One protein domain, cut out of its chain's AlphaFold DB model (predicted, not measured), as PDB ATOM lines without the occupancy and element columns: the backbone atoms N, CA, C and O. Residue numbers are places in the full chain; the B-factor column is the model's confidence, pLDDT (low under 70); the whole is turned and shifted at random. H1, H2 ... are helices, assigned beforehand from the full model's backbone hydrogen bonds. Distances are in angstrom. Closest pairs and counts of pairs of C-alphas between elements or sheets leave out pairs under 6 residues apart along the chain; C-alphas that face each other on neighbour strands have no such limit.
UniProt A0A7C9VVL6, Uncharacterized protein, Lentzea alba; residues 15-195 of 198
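This is residues 15 to 195 of the 198 residues of an uncharacterized protein of Lentzea alba (UniProt A0A7C9VVL6). Five helices, H3 to H7, stand side by side in an up-and-down bundle, each running against the one before it, with H5 in the middle and the long H6 on one side of it. At one edge of the bundle H1 packs on the last residues of H3, and H2 packs on H1; elsewhere the short H8 and H9 pack on H7, and H10 follows them, near H7. The printed part has 181 residues with ten named helices, H1 to H10 in order along the chain, and no named strand: the class is all helix. It is compact, with a radius of gyration of the C-alphas of 16.7 A, and spans 52 by 41 by 23 A.

H6, the longest helix, covers residues 100 to 129 and 42.9 A, from C-alpha 100 at (-38.490, -10.345, -22.154) to C-alpha 129 at (-39.643, -53.199, -24.649). H7 is residues 136 to 159, 34.8 A, and H5 is residues 75 to 96, 31.7 A. H3 is residues 46 to 59, 19.6 A, and H4 residues 61 to 70. H1, residues 15 to 21, begins at C-alpha 15 (-59.939, -31.687, -34.656); H2 is residues 27 to 38. H8 is residues 164 to 167, H9 residues 171 to 174 and H10 residues 177 to 187.

H6 and H7 form a hairpin and touch, closest at the C-alphas of Ala 113 and Ala 149, 4.1 A apart, at a shallow tilt of 20 degrees, opposite ways. H5 is the hub, touching five helices. It touches H6 at 28 degrees, a shallow tilt, closest at the C-alphas of Val 94 and Ile 103, 6.0 A apart. It touches H3 at a steep tilt of 40 degrees, the same way; the C-alphas of Ala 54 and Gly 88, the closest, are 4.1 A apart. H4 touches H5 at a shallow tilt of 11 degrees, closest at the C-alphas of Ala 64 and Val 85, 6.4 A apart. H1 touches residues 56 to 59 of H3, with the C-alphas of Ala 21 and Ala 59 closest at 5.4 A. H2 touches H1 with residues 30 to 34. H7 and H10 are near each other. Every O i to N i+4 pair is within hydrogen-bond range in H1, H2, H3, H4, H5, H7 and H10, and 25 of 26 in H6; H8 and H9 are too short for such a pair.

The C-alphas of Ser 24 and Gly 189, the two farthest apart, are 53.9 A apart. The printed part has no cut and no long link. Mean pLDDT of the printed part is 86.9; residues 42, 72 to 73, 193 and 195 are under 70.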
ATOM      1  N   GLU A  15     -58.555 -31.473 -35.090       82.19
ATOM      2  CA  GLU A  15     -59.939 -31.687 -34.656       82.19
ATOM      3  C   GLU A  15     -60.046 -32.097 -33.184       82.19
ATOM      4  O   GLU A  15     -60.908 -31.599 -32.463       82.19
ATOM      5  N   LEU A  16     -59.176 -32.999 -32.722       82.69
ATOM      6  CA  LEU A  16     -59.181 -33.450 -31.336       82.69
ATOM      7  C   LEU A  16     -58.686 -32.345 -30.401       82.69
ATOM      8  O   LEU A  16     -59.278 -32.136 -29.351       82.69
ATOM      9  N   ALA A  17     -57.659 -31.592 -30.798       81.75
ATOM     10  CA  ALA A  17     -57.192 -30.432 -30.044       81.75
ATOM     11  C   ALA A  17     -58.280 -29.347 -29.926       81.75
ATOM     12  O   ALA A  17     -58.470 -28.793 -28.845       81.75
ATOM     13  N   ALA A  18     -59.026 -29.087 -31.005       84.38
ATOM     14  CA  ALA A  18     -60.157 -28.163 -30.993       84.38
ATOM     15  C   ALA A  18     -61.282 -28.650 -30.067       84.38
ATOM     16  O   ALA A  18     -61.770 -27.878 -29.249       84.38
ATOM     17  N   ALA A  19     -61.633 -29.939 -30.129       87.00
ATOM     18  CA  ALA A  19     -62.634 -30.530 -29.243       87.00
ATOM     19  C   ALA A  19     -62.211 -30.505 -27.763       87.00
ATOM     20  O   ALA A  19     -63.047 -30.319 -26.890       87.00
ATOM     21  N   VAL A  20     -60.915 -30.667 -27.471       86.81
ATOM     22  CA  VAL A  20     -60.366 -30.560 -26.105       86.81
ATOM     23  C   VAL A  20     -60.446 -29.131 -25.563       86.81
ATOM     24  O   VAL A  20     -60.646 -28.943 -24.363       86.81
ATOM     25  N   ALA A  21     -60.266 -28.133 -26.428       85.31
ATOM     26  CA  ALA A  21     -60.331 -26.722 -26.060       85.31
ATOM     27  C   ALA A  21     -61.772 -26.191 -25.928       85.31
ATOM     28  O   ALA A  21     -61.969 -25.124 -25.348       85.31
ATOM     29  N   ASP A  22     -62.768 -26.911 -26.450       87.75
ATOM     30  CA  ASP A  22     -64.179 -26.528 -26.394       87.75
ATOM     31  C   ASP A  22     -64.809 -26.903 -25.035       87.75
ATOM     32  O   ASP A  22     -64.963 -28.089 -24.730       87.75
ATOM     33  N   PRO A  23     -65.221 -25.922 -24.206       84.62
ATOM     34  CA  PRO A  23     -65.836 -26.193 -22.907       84.62
ATOM     35  C   PRO A  23     -67.242 -26.806 -23.009       84.62
ATOM     36  O   PRO A  23     -67.751 -27.299 -22.006       84.62
ATOM     37  N   SER A  24     -67.878 -26.754 -24.184       89.56
ATOM     38  CA  SER A  24     -69.210 -27.318 -24.428       89.56
ATOM     39  C   SER A  24     -69.183 -28.764 -24.928       89.56
ATOM     40  O   SER A  24     -70.235 -29.402 -25.016       89.56
ATOM     41  N   ALA A  25     -67.996 -29.297 -25.238       89.12
ATOM     42  CA  ALA A  25     -67.847 -30.664 -25.709       89.12
ATOM     43  C   ALA A  25     -68.302 -31.681 -24.648       89.12
ATOM     44  O   ALA A  25     -68.008 -31.541 -23.459       89.12
ATOM     45  N   ASP A  26     -68.975 -32.748 -25.091       91.75
ATOM     46  CA  ASP A  26     -69.314 -33.878 -24.223       91.75
ATOM     47  C   ASP A  26     -68.031 -34.511 -23.674       91.75
ATOM     48  O   ASP A  26     -67.217 -35.086 -24.407       91.75
ATOM     49  N   ARG A  27     -67.870 -34.400 -22.355       89.44
ATOM     50  CA  ARG A  27     -66.665 -34.801 -21.645       89.44
ATOM     51  C   ARG A  27     -66.386 -36.295 -21.748       89.44
ATOM     52  O   ARG A  27     -65.243 -36.677 -21.989       89.44
ATOM     53  N   ALA A  28     -67.412 -37.131 -21.613       89.06
ATOM     54  CA  ALA A  28     -67.247 -38.581 -21.653       89.06
ATOM     55  C   ALA A  28     -66.869 -39.043 -23.068       89.06
ATOM     56  O   ALA A  28     -65.939 -39.831 -23.250       89.06
ATOM     57  N   ALA A  29     -67.535 -38.486 -24.085       90.50
ATOM     58  CA  ALA A  29     -67.202 -38.754 -25.481       90.50
ATOM     59  C   ALA A  29     -65.783 -38.278 -25.838       90.50
ATOM     60  O   ALA A  29     -65.067 -38.950 -26.586       90.50
ATOM     61  N   LEU A  30     -65.350 -37.138 -25.289       90.44
ATOM     62  CA  LEU A  30     -64.007 -36.603 -25.491       90.44
ATOM     63  C   LEU A  30     -62.924 -37.519 -24.905       90.44
ATOM     64  O   LEU A  30     -61.968 -37.844 -25.608       90.44
ATOM     65  N   LEU A  31     -63.080 -37.969 -23.657       89.12
ATOM     66  CA  LEU A  31     -62.131 -38.882 -23.003       89.12
ATOM     67  C   LEU A  31     -62.060 -40.231 -23.728       89.12
ATOM     68  O   LEU A  31     -60.967 -40.739 -23.989       89.12
ATOM     69  N   ALA A  32     -63.201 -40.760 -24.181       88.69
ATOM     70  CA  ALA A  32     -63.238 -41.963 -25.009       88.69
ATOM     71  C   ALA A  32     -62.470 -41.782 -26.335       88.69
ATOM     72  O   ALA A  32     -61.695 -42.655 -26.734       88.69
ATOM     73  N   ARG A  33     -62.627 -40.629 -27.005       89.19
ATOM     74  CA  ARG A  33     -61.869 -40.294 -28.226       89.19
ATOM     75  C   ARG A  33     -60.375 -40.136 -27.954       89.19
ATOM     76  O   ARG A  33     -59.575 -40.593 -28.766       89.19
ATOM     77  N   LEU A  34     -59.992 -39.527 -26.831       87.56
ATOM     78  CA  LEU A  34     -58.593 -39.409 -26.410       87.56
ATOM     79  C   LEU A  34     -57.969 -40.783 -26.169       87.56
ATOM     80  O   LEU A  34     -56.893 -41.052 -26.699       87.56
ATOM     81  N   ARG A  35     -58.672 -41.680 -25.470       86.75
ATOM     82  CA  ARG A  35     -58.232 -43.064 -25.249       86.75
ATOM     83  C   ARG A  35     -58.063 -43.827 -26.559       86.75
ATOM     84  O   ARG A  35     -57.031 -44.447 -26.783       86.75
ATOM     85  N   ALA A  36     -59.033 -43.725 -27.466       85.94
ATOM     86  CA  ALA A  36     -58.931 -44.343 -28.786       85.94
ATOM     87  C   ALA A  36     -57.766 -43.762 -29.610       85.94
ATOM     88  O   ALA A  36     -57.077 -44.488 -30.329       85.94
ATOM     89  N   SER A  37     -57.531 -42.451 -29.498       83.25
ATOM     90  CA  SER A  37     -56.481 -41.754 -30.234       83.25
ATOM     91  C   SER A  37     -55.091 -42.080 -29.711       83.25
ATOM     92  O   SER A  37     -54.210 -42.316 -30.528       83.25
ATOM     93  N   LEU A  38     -54.884 -42.112 -28.396       79.56
ATOM     94  CA  LEU A  38     -53.576 -42.325 -27.765       79.56
ATOM     95  C   LEU A  38     -53.262 -43.811 -27.547       79.56
ATOM     96  O   LEU A  38     -52.092 -44.190 -27.492       79.56
ATOM     97  N   GLY A  39     -54.289 -44.658 -27.587       77.06
ATOM     98  CA  GLY A  39     -54.181 -46.092 -27.375       77.06
ATOM     99  C   GLY A  39     -54.117 -46.449 -25.894       77.06
ATOM    100  O   GLY A  39     -54.290 -45.606 -25.016       77.06
ATOM    101  N   GLU A  40     -53.882 -47.732 -25.625       74.62
ATOM    102  CA  GLU A  40     -53.695 -48.192 -24.251       74.62
ATOM    103  C   GLU A  40     -52.363 -47.679 -23.668       74.62
ATOM    104  O   GLU A  40     -51.373 -47.555 -24.412       74.62
ATOM    105  N   PRO A  41     -52.317 -47.438 -22.344       70.69
ATOM    106  CA  PRO A  41     -51.099 -47.063 -21.633       70.69
ATOM    107  C   PRO A  41     -49.921 -47.975 -22.001       70.69
ATOM    108  O   PRO A  41     -50.063 -49.196 -22.085       70.69
ATOM    109  N   GLY A  42     -48.757 -47.387 -22.282       65.00
ATOM    110  CA  GLY A  42     -47.541 -48.124 -22.648       65.00
ATOM    111  C   GLY A  42     -47.552 -48.784 -24.036       65.00
ATOM    112  O   GLY A  42     -46.507 -49.228 -24.501       65.00
ATOM    113  N   ARG A  43     -48.676 -48.841 -24.766       71.94
ATOM    114  CA  ARG A  43     -48.721 -49.501 -26.090       71.94
ATOM    115  C   ARG A  43     -48.099 -48.669 -27.212       71.94
ATOM    116  O   ARG A  43     -47.590 -49.222 -28.181       71.94
ATOM    117  N   ARG A  44     -48.155 -47.343 -27.074       71.00
ATOM    118  CA  ARG A  44     -47.516 -46.361 -27.968       71.00
ATOM    119  C   ARG A  44     -46.241 -45.745 -27.386       71.00
ATOM    120  O   ARG A  44     -45.696 -44.808 -27.953       71.00
ATOM    121  N   GLY A  45     -45.784 -46.269 -26.254       85.81
ATOM    122  CA  GLY A  45     -44.696 -45.701 -25.475       85.81
ATOM    123  C   GLY A  45     -45.131 -44.518 -24.605       85.81
ATOM    124  O   GLY A  45     -45.938 -43.667 -24.991       85.81
ATOM    125  N   TRP A  46     -44.613 -44.483 -23.390       89.12
ATOM    126  CA  TRP A  46     -44.725 -43.429 -22.403       89.12
ATOM    127  C   TRP A  46     -44.162 -42.107 -22.897       89.12
ATOM    128  O   TRP A  46     -44.741 -41.070 -22.572       89.12
ATOM    129  N   GLU A  47     -43.105 -42.104 -23.717       89.19
ATOM    130  CA  GLU A  47     -42.602 -40.859 -24.304       89.19
ATOM    131  C   GLU A  47     -43.703 -40.190 -25.136       89.19
ATOM    132  O   GLU A  47     -44.002 -39.009 -24.953       89.19
ATOM    133  N   GLN A  48     -44.379 -40.964 -25.992       86.62
ATOM    134  CA  GLN A  48     -45.484 -40.474 -26.811       86.62
ATOM    135  C   GLN A  48     -46.670 -39.998 -25.951       86.62
ATOM    136  O   GLN A  48     -47.319 -39.006 -26.287       86.62
ATOM    137  N   HIS A  49     -46.929 -40.648 -24.814       87.44
ATOM    138  CA  HIS A  49     -47.962 -40.203 -23.878       87.44
ATOM    139  C   HIS A  49     -47.594 -38.878 -23.211       87.44
ATOM    140  O   HIS A  49     -48.387 -37.943 -23.285       87.44
ATOM    141  N   GLY A  50     -46.398 -38.736 -22.633       89.44
ATOM    142  CA  GLY A  50     -45.963 -37.458 -22.051       89.44
ATOM    143  C   GLY A  50     -46.017 -36.326 -23.074       89.44
ATOM    144  O   GLY A  50     -46.443 -35.210 -22.768       89.44
ATOM    145  N   ARG A  51     -45.718 -36.658 -24.333       88.56
ATOM    146  CA  ARG A  51     -45.889 -35.762 -25.468       88.56
ATOM    147  C   ARG A  51     -47.320 -35.292 -25.697       88.56
ATOM    148  O   ARG A  51     -47.571 -34.091 -25.815       88.56
ATOM    149  N   ALA A  52     -48.263 -36.222 -25.722       87.31
ATOM    150  CA  ALA A  52     -49.674 -35.896 -25.832       87.31
ATOM    151  C   ALA A  52     -50.186 -35.112 -24.615       87.31
ATOM    152  O   ALA A  52     -50.932 -34.154 -24.789       87.31
ATOM    153  N   PHE A  53     -49.751 -35.454 -23.402       89.75
ATOM    154  CA  PHE A  53     -50.180 -34.782 -22.176       89.75
ATOM    155  C   PHE A  53     -49.669 -33.347 -22.058       89.75
ATOM    156  O   PHE A  53     -50.413 -32.488 -21.591       89.75
ATOM    157  N   ALA A  54     -48.468 -33.045 -22.554       90.81
ATOM    158  CA  ALA A  54     -48.018 -31.661 -22.693       90.81
ATOM    159  C   ALA A  54     -48.903 -30.870 -23.674       90.81
ATOM    160  O   ALA A  54     -49.313 -29.747 -23.379       90.81
ATOM    161  N   ALA A  55     -49.278 -31.464 -24.811       87.25
ATOM    162  CA  ALA A  55     -50.202 -30.825 -25.749       87.25
ATOM    163  C   ALA A  55     -51.607 -30.628 -25.143       87.25
ATOM    164  O   ALA A  55     -52.193 -29.555 -25.288       87.25
ATOM    165  N   LEU A  56     -52.124 -31.625 -24.417       88.88
ATOM    166  CA  LEU A  56     -53.399 -31.534 -23.700       88.88
ATOM    167  C   LEU A  56     -53.354 -30.470 -22.606       88.88
ATOM    168  O   LEU A  56     -54.292 -29.694 -22.498       88.88
ATOM    169  N   GLY A  57     -52.272 -30.386 -21.831       90.25
ATOM    170  CA  GLY A  57     -52.109 -29.363 -20.799       90.25
ATOM    171  C   GLY A  57     -52.116 -27.949 -21.372       90.25
ATOM    172  O   GLY A  57     -52.729 -27.053 -20.799       90.25
ATOM    173  N   ALA A  58     -51.507 -27.750 -22.543       89.31
ATOM    174  CA  ALA A  58     -51.581 -26.475 -23.245       89.31
ATOM    175  C   ALA A  58     -53.007 -26.158 -23.743       89.31
ATOM    176  O   ALA A  58     -53.414 -25.001 -23.697       89.31
ATOM    177  N   ALA A  59     -53.765 -27.154 -24.210       87.69
ATOM    178  CA  ALA A  59     -55.112 -26.950 -24.750       87.69
ATOM    179  C   ALA A  59     -56.188 -26.806 -23.658       87.69
ATOM    180  O   ALA A  59     -56.990 -25.877 -23.691       87.69
ATOM    181  N   SER A  60     -56.210 -27.728 -22.695       89.69
ATOM    182  CA  SER A  60     -57.170 -27.784 -21.596       89.69
ATOM    183  C   SER A  60     -56.574 -28.543 -20.399       89.69
ATOM    184  O   SER A  60     -56.670 -29.775 -20.323       89.69
ATOM    185  N   PRO A  61     -55.972 -27.826 -19.429       90.06
ATOM    186  CA  PRO A  61     -55.406 -28.439 -18.228       90.06
ATOM    187  C   PRO A  61     -56.392 -29.348 -17.471       90.06
ATOM    188  O   PRO A  61     -55.988 -30.446 -17.084       90.06
ATOM    189  N   PRO A  62     -57.684 -28.985 -17.299       89.88
ATOM    190  CA  PRO A  62     -58.645 -29.862 -16.633       89.88
ATOM    191  C   PRO A  62     -58.868 -31.193 -17.362       89.88
ATOM    192  O   PRO A  62     -58.967 -32.220 -16.698       89.88
ATOM    193  N   VAL A  63     -58.952 -31.194 -18.706       90.44
ATOM    194  CA  VAL A  63     -59.060 -32.437 -19.514       90.44
ATOM    195  C   VAL A  63     -57.836 -33.302 -19.302       90.44
ATOM    196  O   VAL A  63     -57.958 -34.499 -19.067       90.44
ATOM    197  N   ALA A  64     -56.660 -32.686 -19.360       90.00
ATOM    198  CA  ALA A  64     -55.406 -33.396 -19.229       90.00
ATOM    199  C   ALA A  64     -55.294 -34.101 -17.868       90.00
ATOM    200  O   ALA A  64     -54.992 -35.287 -17.827       90.00
ATOM    201  N   VAL A  65     -55.597 -33.408 -16.763       89.06
ATOM    202  CA  VAL A  65     -55.531 -33.984 -15.405       89.06
ATOM    203  C   VAL A  65     -56.513 -35.134 -15.219       89.06
ATOM    204  O   VAL A  65     -56.149 -36.158 -14.647       89.06
ATOM    205  N   GLU A  66     -57.750 -34.981 -15.687       90.56
ATOM    206  CA  GLU A  66     -58.744 -36.053 -15.615       90.56
ATOM    207  C   GLU A  66     -58.289 -37.274 -16.415       90.56
ATOM    208  O   GLU A  66     -58.299 -38.388 -15.898       90.56
ATOM    209  N   PHE A  67     -57.781 -37.052 -17.626       88.88
ATOM    210  CA  PHE A  67     -57.327 -38.138 -18.478       88.88
ATOM    211  C   PHE A  67     -56.078 -38.853 -17.931       88.88
ATOM    212  O   PHE A  67     -55.964 -40.066 -18.090       88.88
ATOM    213  N   VAL A  68     -55.170 -38.159 -17.223       89.50
ATOM    214  CA  VAL A  68     -54.070 -38.829 -16.498       89.50
ATOM    215  C   VAL A  68     -54.628 -39.796 -15.446       89.50
ATOM    216  O   VAL A  68     -54.178 -40.937 -15.372       89.50
ATOM    217  N   ARG A  69     -55.636 -39.372 -14.668       86.81
ATOM    218  CA  ARG A  69     -56.231 -40.194 -13.597       86.81
ATOM    219  C   ARG A  69     -56.905 -41.460 -14.130       86.81
ATOM    220  O   ARG A  69     -56.848 -42.496 -13.476       86.81
ATOM    221  N   GLU A  70     -57.516 -41.395 -15.312       84.81
ATOM    222  CA  GLU A  70     -58.149 -42.556 -15.955       84.81
ATOM    223  C   GLU A  70     -57.152 -43.572 -16.523       84.81
ATOM    224  O   GLU A  70     -57.512 -44.728 -16.763       84.81
ATOM    225  N   LEU A  71     -55.907 -43.154 -16.762       78.12
ATOM    226  CA  LEU A  71     -54.904 -43.985 -17.422       78.12
ATOM    227  C   LEU A  71     -54.255 -45.023 -16.490       78.12
ATOM    228  O   LEU A  71     -53.534 -45.874 -17.003       78.12
ATOM    229  N   VAL A  72     -54.519 -44.956 -15.171       61.22
ATOM    230  CA  VAL A  72     -53.979 -45.796 -14.075       61.22
ATOM    231  C   VAL A  72     -52.659 -46.468 -14.448       61.22
ATOM    232  O   VAL A  72     -52.581 -47.662 -14.739       61.22
ATOM    233  N   ALA A  73     -51.613 -45.654 -14.459       65.69
ATOM    234  CA  ALA A  73     -50.245 -46.123 -14.527       65.69
ATOM    235  C   ALA A  73     -49.615 -46.024 -13.130       65.69
ATOM    236  O   ALA A  73     -50.194 -45.431 -12.220       65.69
ATOM    237  N   THR A  74     -48.453 -46.646 -12.944       78.88
ATOM    238  CA  THR A  74     -47.712 -46.599 -11.676       78.88
ATOM    239  C   THR A  74     -47.529 -45.162 -11.175       78.88
ATOM    240  O   THR A  74     -47.560 -44.214 -11.960       78.88
ATOM    241  N   ASP A  75     -47.291 -44.999  -9.874       86.19
ATOM    242  CA  ASP A  75     -47.034 -43.703  -9.227       86.19
ATOM    243  C   ASP A  75     -46.000 -42.840  -9.976       86.19
ATOM    244  O   ASP A  75     -46.186 -41.637 -10.158       86.19
ATOM    245  N   LEU A  76     -44.931 -43.463 -10.480       89.25
ATOM    246  CA  LEU A  76     -43.906 -42.812 -11.290       89.25
ATOM    247  C   LEU A  76     -44.451 -42.296 -12.628       89.25
ATOM    248  O   LEU A  76     -44.139 -41.171 -13.023       89.25
ATOM    249  N   VAL A  77     -45.219 -43.113 -13.349       89.56
ATOM    250  CA  VAL A  77     -45.769 -42.712 -14.648       89.56
ATOM    251  C   VAL A  77     -46.806 -41.615 -14.452       89.56
ATOM    252  O   VAL A  77     -46.753 -40.609 -15.150       89.56
ATOM    253  N   ASP A  78     -47.699 -41.764 -13.477       90.06
ATOM    254  CA  ASP A  78     -48.671 -40.735 -13.120       90.06
ATOM    255  C   ASP A  78     -47.974 -39.399 -12.794       90.06
ATOM    256  O   ASP A  78     -48.292 -38.375 -13.403       90.06
ATOM    257  N   ALA A  79     -46.940 -39.407 -11.945       91.81
ATOM    258  CA  ALA A  79     -46.151 -38.211 -11.651       91.81
ATOM    259  C   ALA A  79     -45.506 -37.605 -12.914       91.81
ATOM    260  O   ALA A  79     -45.554 -36.387 -13.123       91.81
ATOM    261  N   ALA A  80     -44.933 -38.434 -13.791       93.56
ATOM    262  CA  ALA A  80     -44.311 -37.975 -15.031       93.56
ATOM    263  C   ALA A  80     -45.332 -37.378 -16.020       93.56
ATOM    264  O   ALA A  80     -45.055 -36.360 -16.664       93.56
ATOM    265  N   LEU A  81     -46.526 -37.965 -16.123       92.25
ATOM    266  CA  LEU A  81     -47.601 -37.475 -16.984       92.25
ATOM    267  C   LEU A  81     -48.216 -36.183 -16.435       92.25
ATOM    268  O   LEU A  81     -48.368 -35.230 -17.197       92.25
ATOM    269  N   ARG A  82     -48.470 -36.083 -15.123       93.62
ATOM    270  CA  ARG A  82     -48.911 -34.830 -14.477       93.62
ATOM    271  C   ARG A  82     -47.897 -33.705 -14.668       93.62
ATOM    272  O   ARG A  82     -48.266 -32.591 -15.039       93.62
ATOM    273  N   THR A  83     -46.609 -34.009 -14.523       95.19
ATOM    274  CA  THR A  83     -45.549 -33.024 -14.788       95.19
ATOM    275  C   THR A  83     -45.501 -32.647 -16.275       95.19
ATOM    276  O   THR A  83     -45.294 -31.482 -16.608       95.19
ATOM    277  N   SER A  84     -45.786 -33.583 -17.188       94.38
ATOM    278  CA  SER A  84     -45.911 -33.283 -18.624       94.38
ATOM    279  C   SER A  84     -47.081 -32.336 -18.919       94.38
ATOM    280  O   SER A  84     -46.918 -31.399 -19.698       94.38
ATOM    281  N   VAL A  85     -48.233 -32.505 -18.258       94.12
ATOM    282  CA  VAL A  85     -49.349 -31.542 -18.331       94.12
ATOM    283  C   VAL A  85     -48.883 -30.152 -17.902       94.12
ATOM    284  O   VAL A  85     -49.117 -29.179 -18.621       94.12
ATOM    285  N   ALA A  86     -48.172 -30.058 -16.776       95.38
ATOM    286  CA  ALA A  86     -47.648 -28.795 -16.265       95.38
ATOM    287  C   ALA A  86     -46.636 -28.133 -17.221       95.38
ATOM    288  O   ALA A  86     -46.691 -26.915 -17.390       95.38
ATOM    289  N   VAL A  87     -45.793 -28.905 -17.924       95.31
ATOM    290  CA  VAL A  87     -44.950 -28.395 -19.029       95.31
ATOM    291  C   VAL A  87     -45.809 -27.731 -20.105       95.31
ATOM    292  O   VAL A  87     -45.477 -26.641 -20.570       95.31
ATOM    293  N   GLY A  88     -46.924 -28.355 -20.491       92.44
ATOM    294  CA  GLY A  88     -47.874 -27.801 -21.457       92.44
ATOM    295  C   GLY A  88     -48.448 -26.453 -21.032       92.44
ATOM    296  O   GLY A  88     -48.419 -25.482 -21.796       92.44
ATOM    297  N   VAL A  89     -48.915 -26.375 -19.785       93.62
ATOM    298  CA  VAL A  89     -49.441 -25.135 -19.197       93.62
ATOM    299  C   VAL A  89     -48.364 -24.054 -19.152       93.62
ATOM    300  O   VAL A  89     -48.587 -22.949 -19.645       93.62
ATOM    301  N   ALA A  90     -47.182 -24.381 -18.630       93.19
ATOM    302  CA  ALA A  90     -46.059 -23.457 -18.521       93.19
ATOM    303  C   ALA A  90     -45.609 -22.943 -19.897       93.19
ATOM    304  O   ALA A  90     -45.404 -21.746 -20.075       93.19
ATOM    305  N   THR A  91     -45.551 -23.820 -20.903       92.00
ATOM    306  CA  THR A  91     -45.241 -23.446 -22.292       92.00
ATOM    307  C   THR A  91     -46.257 -22.444 -22.837       92.00
ATOM    308  O   THR A  91     -45.879 -21.464 -23.481       92.00
ATOM    309  N   ARG A  92     -47.556 -22.651 -22.575       90.19
ATOM    310  CA  ARG A  92     -48.601 -21.703 -22.985       90.19
ATOM    311  C   ARG A  92     -48.420 -20.343 -22.309       90.19
ATOM    312  O   ARG A  92     -48.530 -19.333 -22.997       90.19
ATOM    313  N   LEU A  93     -48.124 -20.315 -21.009       90.44
ATOM    314  CA  LEU A  93     -47.894 -19.068 -20.267       90.44
ATOM    315  C   LEU A  93     -46.667 -18.315 -20.787       90.44
ATOM    316  O   LEU A  93     -46.758 -17.124 -21.061       90.44
ATOM    317  N   VAL A  94     -45.555 -19.019 -21.015       90.00
ATOM    318  CA  VAL A  94     -44.341 -18.450 -21.622       90.00
ATOM    319  C   VAL A  94     -44.662 -17.779 -22.959       90.00
ATOM    320  O   VAL A  94     -44.208 -16.670 -23.215       90.00
ATOM    321  N   ARG A  95     -45.466 -18.434 -23.808       86.38
ATOM    322  CA  ARG A  95     -45.851 -17.906 -25.127       86.38
ATOM    323  C   ARG A  95     -46.810 -16.721 -25.060       86.38
ATOM    324  O   ARG A  95     -46.848 -15.943 -26.006       86.38
ATOM    325  N   ALA A  96     -47.614 -16.634 -24.006       86.62
ATOM    326  CA  ALA A  96     -48.558 -15.542 -23.793       86.62
ATOM    327  C   ALA A  96     -47.919 -14.330 -23.095       86.62
ATOM    328  O   ALA A  96     -48.488 -13.243 -23.132       86.62
ATOM    329  N   SER A  97     -46.759 -14.513 -22.458       83.50
ATOM    330  CA  SER A  97     -46.047 -13.450 -21.755       83.50
ATOM    331  C   SER A  97     -45.370 -12.476 -22.723       83.50
ATOM    332  O   SER A  97     -44.951 -12.844 -23.821       83.50
ATOM    333  N   SER A  98     -45.231 -11.225 -22.283       76.81
ATOM    334  CA  SER A  98     -44.558 -10.140 -23.006       76.81
ATOM    335  C   SER A  98     -43.318  -9.589 -22.284       76.81
ATOM    336  O   SER A  98     -42.716  -8.640 -22.773       76.81
ATOM    337  N   ASP A  99     -42.944 -10.143 -21.124       73.88
ATOM    338  CA  ASP A  99     -41.812  -9.675 -20.306       73.88
ATOM    339  C   ASP A  99     -40.489 -10.374 -20.681       73.88
ATOM    340  O   ASP A  99     -40.222 -11.503 -20.263       73.88
ATOM    341  N   GLU A 100     -39.657  -9.723 -21.503       71.12
ATOM    342  CA  GLU A 100     -38.490 -10.345 -22.154       71.12
ATOM    343  C   GLU A 100     -37.476 -11.023 -21.199       71.12
ATOM    344  O   GLU A 100     -37.082 -12.161 -21.486       71.12
ATOM    345  N   PRO A 101     -37.050 -10.423 -20.065       74.38
ATOM    346  CA  PRO A 101     -36.094 -11.057 -19.154       74.38
ATOM    347  C   PRO A 101     -36.675 -12.269 -18.413       74.38
ATOM    348  O   PRO A 101     -35.999 -13.295 -18.285       74.38
ATOM    349  N   ALA A 102     -37.930 -12.184 -17.957       77.81
ATOM    350  CA  ALA A 102     -38.610 -13.281 -17.266       77.81
ATOM    351  C   ALA A 102     -38.906 -14.451 -18.216       77.81
ATOM    352  O   ALA A 102     -38.769 -15.614 -17.831       77.81
ATOM    353  N   ILE A 103     -39.230 -14.152 -19.481       84.94
ATOM    354  CA  ILE A 103     -39.440 -15.157 -20.528       84.94
ATOM    355  C   ILE A 103     -38.182 -16.001 -20.718       84.94
ATOM    356  O   ILE A 103     -38.282 -17.224 -20.717       84.94
ATOM    357  N   GLY A 104     -37.001 -15.385 -20.840       85.19
ATOM    358  CA  GLY A 104     -35.751 -16.117 -21.074       85.19
ATOM    359  C   GLY A 104     -35.475 -17.188 -20.013       85.19
ATOM    360  O   GLY A 104     -35.249 -18.352 -20.351       85.19
ATOM    361  N   ALA A 105     -35.559 -16.813 -18.734       89.31
ATOM    362  CA  ALA A 105     -35.378 -17.738 -17.616       89.31
ATOM    363  C   ALA A 105     -36.484 -18.804 -17.568       89.31
ATOM    364  O   ALA A 105     -36.190 -19.995 -17.454       89.31
ATOM    365  N   ALA A 106     -37.747 -18.396 -17.730       90.69
ATOM    366  CA  ALA A 106     -38.878 -19.315 -17.724       90.69
ATOM    367  C   ALA A 106     -38.760 -20.374 -18.825       90.69
ATOM    368  O   ALA A 106     -39.048 -21.546 -18.583       90.69
ATOM    369  N   VAL A 107     -38.287 -20.012 -20.024       91.12
ATOM    370  CA  VAL A 107     -38.176 -21.014 -21.082       91.12
ATOM    371  C   VAL A 107     -37.067 -22.022 -20.811       91.12
ATOM    372  O   VAL A 107     -37.243 -23.207 -21.090       91.12
ATOM    373  N   ILE A 108     -35.937 -21.587 -20.252       91.44
ATOM    374  CA  ILE A 108     -34.855 -22.506 -19.878       91.44
ATOM    375  C   ILE A 108     -35.370 -23.554 -18.887       91.44
ATOM    376  O   ILE A 108     -35.089 -24.744 -19.048       91.44
ATOM    377  N   GLU A 109     -36.168 -23.140 -17.906       94.19
ATOM    378  CA  GLU A 109     -36.765 -24.050 -16.927       94.19
ATOM    379  C   GLU A 109     -37.783 -25.007 -17.567       94.19
ATOM    380  O   GLU A 109     -37.727 -26.214 -17.322       94.19
ATOM    381  N   VAL A 110     -38.655 -24.515 -18.458       94.06
ATOM    382  CA  VAL A 110     -39.600 -25.362 -19.214       94.06
ATOM    383  C   VAL A 110     -38.861 -26.396 -20.072       94.06
ATOM    384  O   VAL A 110     -39.209 -27.578 -20.052       94.06
ATOM    385  N   LEU A 111     -37.820 -25.980 -20.798       91.44
ATOM    386  CA  LEU A 111     -36.993 -26.860 -21.632       91.44
ATOM    387  C   LEU A 111     -36.280 -27.922 -20.794       91.44
ATOM    388  O   LEU A 111     -36.253 -29.093 -21.176       91.44
ATOM    389  N   THR A 112     -35.729 -27.520 -19.649       93.31
ATOM    390  CA  THR A 112     -35.055 -28.416 -18.703       93.31
ATOM    391  C   THR A 112     -36.022 -29.463 -18.162       93.31
ATOM    392  O   THR A 112     -35.737 -30.661 -18.240       93.31
ATOM    393  N   ALA A 113     -37.189 -29.030 -17.676       94.50
ATOM    394  CA  ALA A 113     -38.225 -29.923 -17.173       94.50
ATOM    395  C   ALA A 113     -38.677 -30.911 -18.255       94.50
ATOM    396  O   ALA A 113     -38.740 -32.118 -18.023       94.50
ATOM    397  N   GLN A 114     -38.918 -30.418 -19.469       92.88
ATOM    398  CA  GLN A 114     -39.321 -31.260 -20.583       92.88
ATOM    399  C   GLN A 114     -38.256 -32.302 -20.950       92.88
ATOM    400  O   GLN A 114     -38.589 -33.470 -21.149       92.88
ATOM    401  N   ALA A 115     -36.990 -31.898 -21.077       91.38
ATOM    402  CA  ALA A 115     -35.910 -32.809 -21.447       91.38
ATOM    403  C   ALA A 115     -35.731 -33.923 -20.403       91.38
ATOM    404  O   ALA A 115     -35.551 -35.088 -20.764       91.38
ATOM    405  N   ALA A 116     -35.840 -33.574 -19.118       93.00
ATOM    406  CA  ALA A 116     -35.804 -34.523 -18.013       93.00
ATOM    407  C   ALA A 116     -36.952 -35.544 -18.090       93.00
ATOM    408  O   ALA A 116     -36.707 -36.750 -18.012       93.00
ATOM    409  N   LEU A 117     -38.188 -35.082 -18.310       93.81
ATOM    410  CA  LEU A 117     -39.361 -35.957 -18.407       93.81
ATOM    411  C   LEU A 117     -39.299 -36.892 -19.606       93.81
ATOM    412  O   LEU A 117     -39.532 -38.088 -19.453       93.81
ATOM    413  N   LEU A 118     -38.955 -36.369 -20.786       91.31
ATOM    414  CA  LEU A 118     -38.832 -37.196 -21.983       91.31
ATOM    415  C   LEU A 118     -37.791 -38.287 -21.768       91.31
ATOM    416  O   LEU A 118     -38.065 -39.438 -22.066       91.31
ATOM    417  N   ARG A 119     -36.649 -37.965 -21.148       92.88
ATOM    418  CA  ARG A 119     -35.637 -38.974 -20.829       92.88
ATOM    419  C   ARG A 119     -36.173 -40.076 -19.913       92.88
ATOM    420  O   ARG A 119     -35.896 -41.241 -20.178       92.88
ATOM    421  N   VAL A 120     -36.920 -39.737 -18.861       94.62
ATOM    422  CA  VAL A 120     -37.531 -40.742 -17.969       94.62
ATOM    423  C   VAL A 120     -38.526 -41.608 -18.739       94.62
ATOM    424  O   VAL A 120     -38.433 -42.830 -18.691       94.62
ATOM    425  N   LEU A 121     -39.434 -40.993 -19.494       92.50
ATOM    426  CA  LEU A 121     -40.471 -41.704 -20.239       92.50
ATOM    427  C   LEU A 121     -39.883 -42.611 -21.337       92.50
ATOM    428  O   LEU A 121     -40.273 -43.771 -21.426       92.50
ATOM    429  N   SER A 122     -38.883 -42.149 -22.098       91.31
ATOM    430  CA  SER A 122     -38.176 -42.985 -23.082       91.31
ATOM    431  C   SER A 122     -37.435 -44.149 -22.418       91.31
ATOM    432  O   SER A 122     -37.334 -45.235 -22.985       91.31
ATOM    433  N   MET A 123     -36.898 -43.955 -21.208       94.06
ATOM    434  CA  MET A 123     -36.279 -45.051 -20.460       94.06
ATOM    435  C   MET A 123     -37.320 -46.077 -20.009       94.06
ATOM    436  O   MET A 123     -37.065 -47.272 -20.130       94.06
ATOM    437  N   LEU A 124     -38.497 -45.643 -19.550       91.44
ATOM    438  CA  LEU A 124     -39.605 -46.550 -19.228       91.44
ATOM    439  C   LEU A 124     -40.034 -47.373 -20.448       91.44
ATOM    440  O   LEU A 124     -40.271 -48.573 -20.318       91.44
ATOM    441  N   ASP A 125     -40.033 -46.766 -21.636       90.50
ATOM    442  CA  ASP A 125     -40.272 -47.478 -22.895       90.50
ATOM    443  C   ASP A 125     -39.219 -48.549 -23.163       90.50
ATOM    444  O   ASP A 125     -39.555 -49.668 -23.549       90.50
ATOM    445  N   LEU A 126     -37.942 -48.249 -22.909       91.12
ATOM    446  CA  LEU A 126     -36.862 -49.228 -23.037       91.12
ATOM    447  C   LEU A 126     -37.025 -50.403 -22.063       91.12
ATOM    448  O   LEU A 126     -36.844 -51.548 -22.477       91.12
ATOM    449  N   PHE A 127     -37.388 -50.145 -20.803       90.62
ATOM    450  CA  PHE A 127     -37.668 -51.205 -19.825       90.62
ATOM    451  C   PHE A 127     -38.830 -52.090 -20.285       90.62
ATOM    452  O   PHE A 127     -38.689 -53.314 -20.339       90.62
ATOM    453  N   GLN A 128     -39.930 -51.472 -20.721       88.50
ATOM    454  CA  GLN A 128     -41.102 -52.187 -21.213       88.50
ATOM    455  C   GLN A 128     -40.791 -53.023 -22.466       88.50
ATOM    456  O   GLN A 128     -41.171 -54.192 -22.530       88.50
ATOM    457  N   MET A 129     -40.058 -52.473 -23.440       88.69
ATOM    458  CA  MET A 129     -39.643 -53.199 -24.649       88.69
ATOM    459  C   MET A 129     -38.720 -54.384 -24.342       88.69
ATOM    460  O   MET A 129     -38.751 -55.387 -25.052       88.69
ATOM    461  N   GLN A 130     -37.901 -54.282 -23.295       90.62
ATOM    462  CA  GLN A 130     -37.020 -55.364 -22.847       90.62
ATOM    463  C   GLN A 130     -37.723 -56.385 -21.942       90.62
ATOM    464  O   GLN A 130     -37.081 -57.349 -21.528       90.62
ATOM    465  N   GLY A 131     -39.003 -56.179 -21.607       87.38
ATOM    466  CA  GLY A 131     -39.726 -57.010 -20.644       87.38
ATOM    467  C   GLY A 131     -39.117 -56.970 -19.241       87.38
ATOM    468  O   GLY A 131     -39.225 -57.943 -18.500       87.38
ATOM    469  N   LYS A 132     -38.422 -55.879 -18.895       88.06
ATOM    470  CA  LYS A 132     -37.789 -55.687 -17.589       88.06
ATOM    471  C   LYS A 132     -38.645 -54.777 -16.730       88.06
ATOM    472  O   LYS A 132     -39.111 -53.737 -17.191       88.06
ATOM    473  N   GLU A 133     -38.781 -55.136 -15.464       85.00
ATOM    474  CA  GLU A 133     -39.364 -54.240 -14.477       85.00
ATOM    475  C   GLU A 133     -38.353 -53.177 -14.044       85.00
ATOM    476  O   GLU A 133     -37.137 -53.391 -14.048       85.00
ATOM    477  N   VAL A 134     -38.878 -52.009 -13.684       86.06
ATOM    478  CA  VAL A 134     -38.088 -50.934 -13.093       86.06
ATOM    479  C   VAL A 134     -37.906 -51.262 -11.618       86.06
ATOM    480  O   VAL A 134     -38.858 -51.150 -10.840       86.06
ATOM    481  N   ASP A 135     -36.693 -51.669 -11.246       88.06
ATOM    482  CA  ASP A 135     -36.354 -51.934  -9.850       88.06
ATOM    483  C   ASP A 135     -36.475 -50.672  -8.982       88.06
ATOM    484  O   ASP A 135     -36.555 -49.543  -9.473       88.06
ATOM    485  N   ALA A 136     -36.489 -50.874  -7.669       83.12
ATOM    486  CA  ALA A 136     -36.612 -49.820  -6.671       83.12
ATOM    487  C   ALA A 136     -35.607 -48.666  -6.838       83.12
ATOM    488  O   ALA A 136     -35.978 -47.497  -6.725       83.12
ATOM    489  N   THR A 137     -34.344 -48.971  -7.130       83.50
ATOM    490  CA  THR A 137     -33.263 -47.980  -7.228       83.50
ATOM    491  C   THR A 137     -33.404 -47.142  -8.494       83.50
ATOM    492  O   THR A 137     -33.276 -45.911  -8.465       83.50
ATOM    493  N   VAL A 138     -33.716 -47.791  -9.616       88.25
ATOM    494  CA  VAL A 138     -33.997 -47.109 -10.882       88.25
ATOM    495  C   VAL A 138     -35.276 -46.280 -10.760       88.25
ATOM    496  O   VAL A 138     -35.288 -45.117 -11.167       88.25
ATOM    497  N   ARG A 139     -36.327 -46.828 -10.135       89.00
ATOM    498  CA  ARG A 139     -37.587 -46.121  -9.866       89.00
ATOM    499  C   ARG A 139     -37.324 -44.868  -9.040       89.00
ATOM    500  O   ARG A 139     -37.771 -43.791  -9.430       89.00
ATOM    501  N   ALA A 140     -36.540 -44.979  -7.969       85.62
ATOM    502  CA  ALA A 140     -36.218 -43.847  -7.112       85.62
ATOM    503  C   ALA A 140     -35.411 -42.759  -7.847       85.62
ATOM    504  O   ALA A 140     -35.655 -41.557  -7.693       85.62
ATOM    505  N   SER A 141     -34.488 -43.179  -8.716       89.25
ATOM    506  CA  SER A 141     -33.731 -42.270  -9.582       89.25
ATOM    507  C   SER A 141     -34.652 -41.524 -10.552       89.25
ATOM    508  O   SER A 141     -34.555 -40.305 -10.692       89.25
ATOM    509  N   PHE A 142     -35.596 -42.222 -11.188       94.00
ATOM    510  CA  PHE A 142     -36.582 -41.599 -12.073       94.00
ATOM    511  C   PHE A 142     -37.523 -40.654 -11.324       94.00
ATOM    512  O   PHE A 142     -37.759 -39.544 -11.800       94.00
ATOM    513  N   GLN A 143     -37.991 -41.027 -10.133       91.31
ATOM    514  CA  GLN A 143     -38.815 -40.158  -9.287       91.31
ATOM    515  C   GLN A 143     -38.066 -38.880  -8.887       91.31
ATOM    516  O   GLN A 143     -38.642 -37.793  -8.940       91.31
ATOM    517  N   THR A 144     -36.766 -38.973  -8.585       91.31
ATOM    518  CA  THR A 144     -35.914 -37.798  -8.326       91.31
ATOM    519  C   THR A 144     -35.868 -36.862  -9.535       91.31
ATOM    520  O   THR A 144     -36.028 -35.651  -9.387       91.31
ATOM    521  N   VAL A 145     -35.699 -37.408 -10.744       94.75
ATOM    522  CA  VAL A 145     -35.666 -36.617 -11.985       94.75
ATOM    523  C   VAL A 145     -37.015 -35.945 -12.259       94.75
ATOM    524  O   VAL A 145     -37.045 -34.752 -12.561       94.75
ATOM    525  N   VAL A 146     -38.128 -36.670 -12.113       95.12
ATOM    526  CA  VAL A 146     -39.487 -36.126 -12.300       95.12
ATOM    527  C   VAL A 146     -39.764 -34.995 -11.308       95.12
ATOM    528  O   VAL A 146     -40.251 -33.936 -11.699       95.12
ATOM    529  N   ARG A 147     -39.389 -35.163 -10.038       93.56
ATOM    530  CA  ARG A 147     -39.547 -34.119  -9.016       93.56
ATOM    531  C   ARG A 147     -38.639 -32.919  -9.249       93.56
ATOM    532  O   ARG A 147     -39.073 -31.789  -9.056       93.56
ATOM    533  N   GLY A 148     -37.415 -33.137  -9.725       93.75
ATOM    534  CA  GLY A 148     -36.533 -32.056 -10.167       93.75
ATOM    535  C   GLY A 148     -37.142 -31.250 -11.320       93.75
ATOM    536  O   GLY A 148     -37.089 -30.019 -11.307       93.75
ATOM    537  N   ALA A 149     -37.790 -31.926 -12.275       95.69
ATOM    538  CA  ALA A 149     -38.540 -31.279 -13.350       95.69
ATOM    539  C   ALA A 149     -39.756 -30.499 -12.819       95.69
ATOM    540  O   ALA A 149     -39.982 -29.362 -13.229       95.69
ATOM    541  N   ALA A 150     -40.502 -31.054 -11.861       95.38
ATOM    542  CA  ALA A 150     -41.585 -30.339 -11.192       95.38
ATOM    543  C   ALA A 150     -41.076 -29.084 -10.454       95.38
ATOM    544  O   ALA A 150     -41.635 -28.001 -10.606       95.38
ATOM    545  N   ALA A 151     -39.956 -29.180  -9.736       93.94
ATOM    546  CA  ALA A 151     -39.342 -28.038  -9.061       93.94
ATOM    547  C   ALA A 151     -38.880 -26.939 -10.042       93.94
ATOM    548  O   ALA A 151     -38.962 -25.754  -9.722       93.94
ATOM    549  N   ALA A 152     -38.428 -27.303 -11.248       94.38
ATOM    550  CA  ALA A 152     -38.155 -26.341 -12.319       94.38
ATOM    551  C   ALA A 152     -39.418 -25.590 -12.759       94.38
ATOM    552  O   ALA A 152     -39.415 -24.364 -12.869       94.38
ATOM    553  N   LEU A 153     -40.535 -26.297 -12.919       95.50
ATOM    554  CA  LEU A 153     -41.820 -25.687 -13.270       95.50
ATOM    555  C   LEU A 153     -42.403 -24.822 -12.144       95.50
ATOM    556  O   LEU A 153     -43.089 -23.842 -12.426       95.50
ATOM    557  N   VAL A 154     -42.087 -25.120 -10.882       94.12
ATOM    558  CA  VAL A 154     -42.390 -24.226  -9.756       94.12
ATOM    559  C   VAL A 154     -41.660 -22.887  -9.907       94.12
ATOM    560  O   VAL A 154     -42.280 -21.845  -9.723       94.12
ATOM    561  N   ARG A 155     -40.389 -22.884 -10.333       93.12
ATOM    562  CA  ARG A 155     -39.672 -21.629 -10.629       93.12
ATOM    563  C   ARG A 155     -40.314 -20.864 -11.785       93.12
ATOM    564  O   ARG A 155     -40.419 -19.647 -11.716       93.12
ATOM    565  N   VAL A 156     -40.812 -21.557 -12.813       91.50
ATOM    566  CA  VAL A 156     -41.592 -20.918 -13.892       91.50
ATOM    567  C   VAL A 156     -42.859 -20.260 -13.348       91.50
ATOM    568  O   VAL A 156     -43.186 -19.145 -13.748       91.50
ATOM    569  N   ALA A 157     -43.555 -20.928 -12.425       91.62
ATOM    570  CA  ALA A 157     -44.757 -20.394 -11.795       91.62
ATOM    571  C   ALA A 157     -44.499 -19.098 -11.008       91.62
ATOM    572  O   ALA A 157     -45.390 -18.260 -10.923       91.62
ATOM    573  N   ASP A 158     -43.292 -18.930 -10.464       91.75
ATOM    574  CA  ASP A 158     -42.886 -17.715  -9.748       91.75
ATOM    575  C   ASP A 158     -42.454 -16.581 -10.686       91.75
ATOM    576  O   ASP A 158     -42.497 -15.412 -10.306       91.75
ATOM    577  N   LEU A 159     -42.048 -16.916 -11.913       88.88
ATOM    578  CA  LEU A 159     -41.577 -15.958 -12.915       88.88
ATOM    579  C   LEU A 159     -42.698 -15.378 -13.786       88.88
ATOM    580  O   LEU A 159     -42.512 -14.312 -14.367       88.88
ATOM    581  N   LEU A 160     -43.825 -16.081 -13.939       86.88
ATOM    582  CA  LEU A 160     -44.863 -15.722 -14.906       86.88
ATOM    583  C   LEU A 160     -46.188 -15.321 -14.244       86.88
ATOM    584  O   LEU A 160     -46.614 -15.958 -13.274       86.88
ATOM    585  N   PRO A 161     -46.914 -14.344 -14.825       81.81
ATOM    586  CA  PRO A 161     -48.317 -14.120 -14.500       81.81
ATOM    587  C   PRO A 161     -49.124 -15.414 -14.665       81.81
ATOM    588  O   PRO A 161     -48.858 -16.216 -15.563       81.81
ATOM    589  N   ASP A 162     -50.095 -15.635 -13.780       86.06
ATOM    590  CA  ASP A 162     -50.942 -16.837 -13.740       86.06
ATOM    591  C   ASP A 162     -50.204 -18.167 -13.490       86.06
ATOM    592  O   ASP A 162     -50.797 -19.245 -13.597       86.06
ATOM    593  N   GLY A 163     -48.938 -18.124 -13.062       86.19
ATOM    594  CA  GLY A 163     -48.146 -19.310 -12.729       86.19
ATOM    595  C   GLY A 163     -48.751 -20.208 -11.640       86.19
ATOM    596  O   GLY A 163     -48.450 -21.402 -11.581       86.19
ATOM    597  N   ALA A 164     -49.688 -19.694 -10.834       90.25
ATOM    598  CA  ALA A 164     -50.431 -20.469  -9.838       90.25
ATOM    599  C   ALA A 164     -51.102 -21.727 -10.425       90.25
ATOM    600  O   ALA A 164     -51.162 -22.755  -9.750       90.25
ATOM    601  N   CYS A 165     -51.549 -21.685 -11.688       88.62
ATOM    602  CA  CYS A 165     -52.133 -22.860 -12.342       88.62
ATOM    603  C   CYS A 165     -51.101 -23.960 -12.639       88.62
ATOM    604  O   CYS A 165     -51.442 -25.136 -12.563       88.62
ATOM    605  N   VAL A 166     -49.840 -23.603 -12.919       90.81
ATOM    606  CA  VAL A 166     -48.735 -24.566 -13.069       90.81
ATOM    607  C   VAL A 166     -48.415 -25.184 -11.714       90.81
ATOM    608  O   VAL A 166     -48.355 -26.404 -11.602       90.81
ATOM    609  N   ARG A 167     -48.278 -24.351 -10.675       91.56
ATOM    610  CA  ARG A 167     -47.985 -24.790  -9.302       91.56
ATOM    611  C   ARG A 167     -49.024 -25.798  -8.798       91.56
ATOM    612  O   ARG A 167     -48.653 -26.879  -8.352       91.56
ATOM    613  N   ALA A 168     -50.313 -25.500  -8.966       90.94
ATOM    614  CA  ALA A 168     -51.407 -26.365  -8.522       90.94
ATOM    615  C   ALA A 168     -51.379 -27.791  -9.113       90.94
ATOM    616  O   ALA A 168     -51.958 -28.698  -8.523       90.94
ATOM    617  N   LEU A 169     -50.715 -28.005 -10.256       89.81
ATOM    618  CA  LEU A 169     -50.614 -29.318 -10.901       89.81
ATOM    619  C   LEU A 169     -49.525 -30.224 -10.310       89.81
ATOM    620  O   LEU A 169     -49.552 -31.427 -10.570       89.81
ATOM    621  N   ILE A 170     -48.551 -29.655  -9.594       90.31
ATOM    622  CA  ILE A 170     -47.298 -30.342  -9.235       90.31
ATOM    623  C   ILE A 170     -46.828 -30.088  -7.797       90.31
ATOM    624  O   ILE A 170     -45.791 -30.612  -7.399       90.31
ATOM    625  N   THR A 171     -47.548 -29.281  -7.013       87.38
ATOM    626  CA  THR A 171     -47.182 -28.962  -5.622       87.38
ATOM    627  C   THR A 171     -47.043 -30.210  -4.755       87.38
ATOM    628  O   THR A 171     -46.083 -30.319  -4.000       87.38
ATOM    629  N   ASP A 172     -47.940 -31.182  -4.897       85.25
ATOM    630  CA  ASP A 172     -47.899 -32.433  -4.136       85.25
ATOM    631  C   ASP A 172     -46.670 -33.299  -4.466       85.25
ATOM    632  O   ASP A 172     -46.167 -34.015  -3.604       85.25
ATOM    633  N   LEU A 173     -46.138 -33.194  -5.689       84.19
ATOM    634  CA  LEU A 173     -44.907 -33.881  -6.093       84.19
ATOM    635  C   LEU A 173     -43.654 -33.248  -5.472       84.19
ATOM    636  O   LEU A 173     -42.668 -33.943  -5.215       84.19
ATOM    637  N   VAL A 174     -43.670 -31.931  -5.257       83.94
ATOM    638  CA  VAL A 174     -42.521 -31.179  -4.730       83.94
ATOM    639  C   VAL A 174     -42.498 -31.196  -3.201       83.94
ATOM    640  O   VAL A 174     -41.435 -31.405  -2.623       83.94
ATOM    641  N   ASP A 175     -43.657 -31.065  -2.555       82.94
ATOM    642  CA  ASP A 175     -43.768 -30.894  -1.098       82.94
ATOM    643  C   ASP A 175     -43.913 -32.215  -0.319       82.94
ATOM    644  O   ASP A 175     -44.179 -32.217   0.886       82.94
ATOM    645  N   ASP A 176     -43.720 -33.364  -0.970       82.50
ATOM    646  CA  ASP A 176     -43.740 -34.653  -0.280       82.50
ATOM    647  C   ASP A 176     -42.474 -34.833   0.583       82.50
ATOM    648  O   ASP A 176     -41.358 -35.134   0.133       82.50
ATOM    649  N   ARG A 177     -42.701 -34.615   1.880       82.12
ATOM    650  CA  ARG A 177     -41.728 -34.720   2.962       82.12
ATOM    651  C   ARG A 177     -41.198 -36.138   3.148       82.12
ATOM    652  O   ARG A 177     -40.005 -36.296   3.386       82.12
ATOM    653  N   GLU A 178     -42.047 -37.153   3.016       83.81
ATOM    654  CA  GLU A 178     -41.649 -38.553   3.197       83.81
ATOM    655  C   GLU A 178     -40.618 -38.959   2.139       83.81
ATOM    656  O   GLU A 178     -39.602 -39.597   2.426       83.81
ATOM    657  N   TRP A 179     -40.835 -38.534   0.896       82.00
ATOM    658  CA  TRP A 179     -39.853 -38.692  -0.167       82.00
ATOM    659  C   TRP A 179     -38.542 -37.959   0.117       82.00
ATOM    660  O   TRP A 179     -37.465 -38.533  -0.043       82.00
ATOM    661  N   SER A 180     -38.623 -36.704   0.554       79.75
ATOM    662  CA  SER A 180     -37.437 -35.898   0.860       79.75
ATOM    663  C   SER A 180     -36.583 -36.548   1.955       79.75
ATOM    664  O   SER A 180     -35.357 -36.595   1.846       79.75
ATOM    665  N   GLU A 181     -37.225 -37.127   2.970       84.69
ATOM    666  CA  GLU A 181     -36.571 -37.892   4.034       84.69
ATOM    667  C   GLU A 181     -35.940 -39.197   3.509       84.69
ATOM    668  O   GLU A 181     -34.821 -39.538   3.901       84.69
ATOM    669  N   ARG A 182     -36.593 -39.907   2.575       82.94
ATOM    670  CA  ARG A 182     -35.996 -41.070   1.884       82.94
ATOM    671  C   ARG A 182     -34.742 -40.690   1.094       82.94
ATOM    672  O   ARG A 182     -33.700 -41.314   1.285       82.94
ATOM    673  N   VAL A 183     -34.793 -39.631   0.284       80.81
ATOM    674  CA  VAL A 183     -33.621 -39.151  -0.470       80.81
ATOM    675  C   VAL A 183     -32.489 -38.741   0.476       80.81
ATOM    676  O   VAL A 183     -31.346 -39.145   0.269       80.81
ATOM    677  N   ALA A 184     -32.786 -38.006   1.550       82.62
ATOM    678  CA  ALA A 184     -31.776 -37.610   2.532       82.62
ATOM    679  C   ALA A 184     -31.051 -38.822   3.151       82.62
ATOM    680  O   ALA A 184     -29.825 -38.805   3.251       82.62
ATOM    681  N   ARG A 185     -31.779 -39.902   3.481       81.88
ATOM    682  CA  ARG A 185     -31.177 -41.164   3.957       81.88
ATOM    683  C   ARG A 185     -30.249 -41.796   2.918       81.88
ATOM    684  O   ARG A 185     -29.128 -42.181   3.258       81.88
ATOM    685  N   THR A 186     -30.634 -41.798   1.642       78.75
ATOM    686  CA  THR A 186     -29.761 -42.342   0.582       78.75
ATOM    687  C   THR A 186     -28.487 -41.548   0.356       78.75
ATOM    688  O   THR A 186     -27.437 -42.141   0.113       78.75
ATOM    689  N   LEU A 187     -28.530 -40.221   0.509       77.12
ATOM    690  CA  LEU A 187     -27.330 -39.383   0.437       77.12
ATOM    691  C   LEU A 187     -26.338 -39.695   1.568       77.12
ATOM    692  O   LEU A 187     -25.139 -39.479   1.407       77.12
ATOM    693  N   THR A 188     -26.820 -40.249   2.682       83.25
ATOM    694  CA  THR A 188     -25.988 -40.762   3.783       83.25
ATOM    695  C   THR A 188     -25.585 -42.234   3.628       83.25
ATOM    696  O   THR A 188     -24.961 -42.793   4.525       83.25
ATOM    697  N   GLY A 189     -25.893 -42.859   2.485       74.81
ATOM    698  CA  GLY A 189     -25.515 -44.235   2.151       74.81
ATOM    699  C   GLY A 189     -26.547 -45.306   2.518       74.81
ATOM    700  O   GLY A 189     -26.301 -46.480   2.253       74.81
ATOM    701  N   ASP A 190     -27.697 -44.930   3.085       78.94
ATOM    702  CA  ASP A 190     -28.777 -45.860   3.423       78.94
ATOM    703  C   ASP A 190     -29.804 -45.965   2.286       78.94
ATOM    704  O   ASP A 190     -30.716 -45.144   2.169       78.94
ATOM    705  N   TRP A 191     -29.654 -47.001   1.459       72.88
ATOM    706  CA  TRP A 191     -30.538 -47.303   0.326       72.88
ATOM    707  C   TRP A 191     -31.719 -48.212   0.679       72.88
ATOM    708  O   TRP A 191     -32.624 -48.373  -0.140       72.88
ATOM    709  N   THR A 192     -31.766 -48.743   1.906       75.81
ATOM    710  CA  THR A 192     -32.811 -49.690   2.337       75.81
ATOM    711  C   THR A 192     -34.208 -49.075   2.290       75.81
ATOM    712  O   THR A 192     -35.193 -49.767   2.072       75.81
ATOM    713  N   SER A 193     -34.299 -47.746   2.403       69.69
ATOM    714  CA  SER A 193     -35.564 -47.006   2.334       69.69
ATOM    715  C   SER A 193     -36.267 -47.033   0.967       69.69
ATOM    716  O   SER A 193     -37.421 -46.606   0.873       69.69
ATOM    717  N   PHE A 194     -35.596 -47.529  -0.078       70.88
ATOM    718  CA  PHE A 194     -36.197 -47.780  -1.387       70.88
ATOM    719  C   PHE A 194     -36.406 -49.272  -1.676       70.88
ATOM    720  O   PHE A 194     -37.176 -49.606  -2.571       70.88
ATOM    721  N   GLU A 195     -35.793 -50.180  -0.916       65.62
ATOM    722  CA  GLU A 195     -35.987 -51.620  -1.090       65.62
ATOM    723  C   GLU A 195     -37.424 -52.024  -0.693       65.62
ATOM    724  O   GLU A 195     -37.880 -51.743   0.411       65.62
TER     725      GLU A 195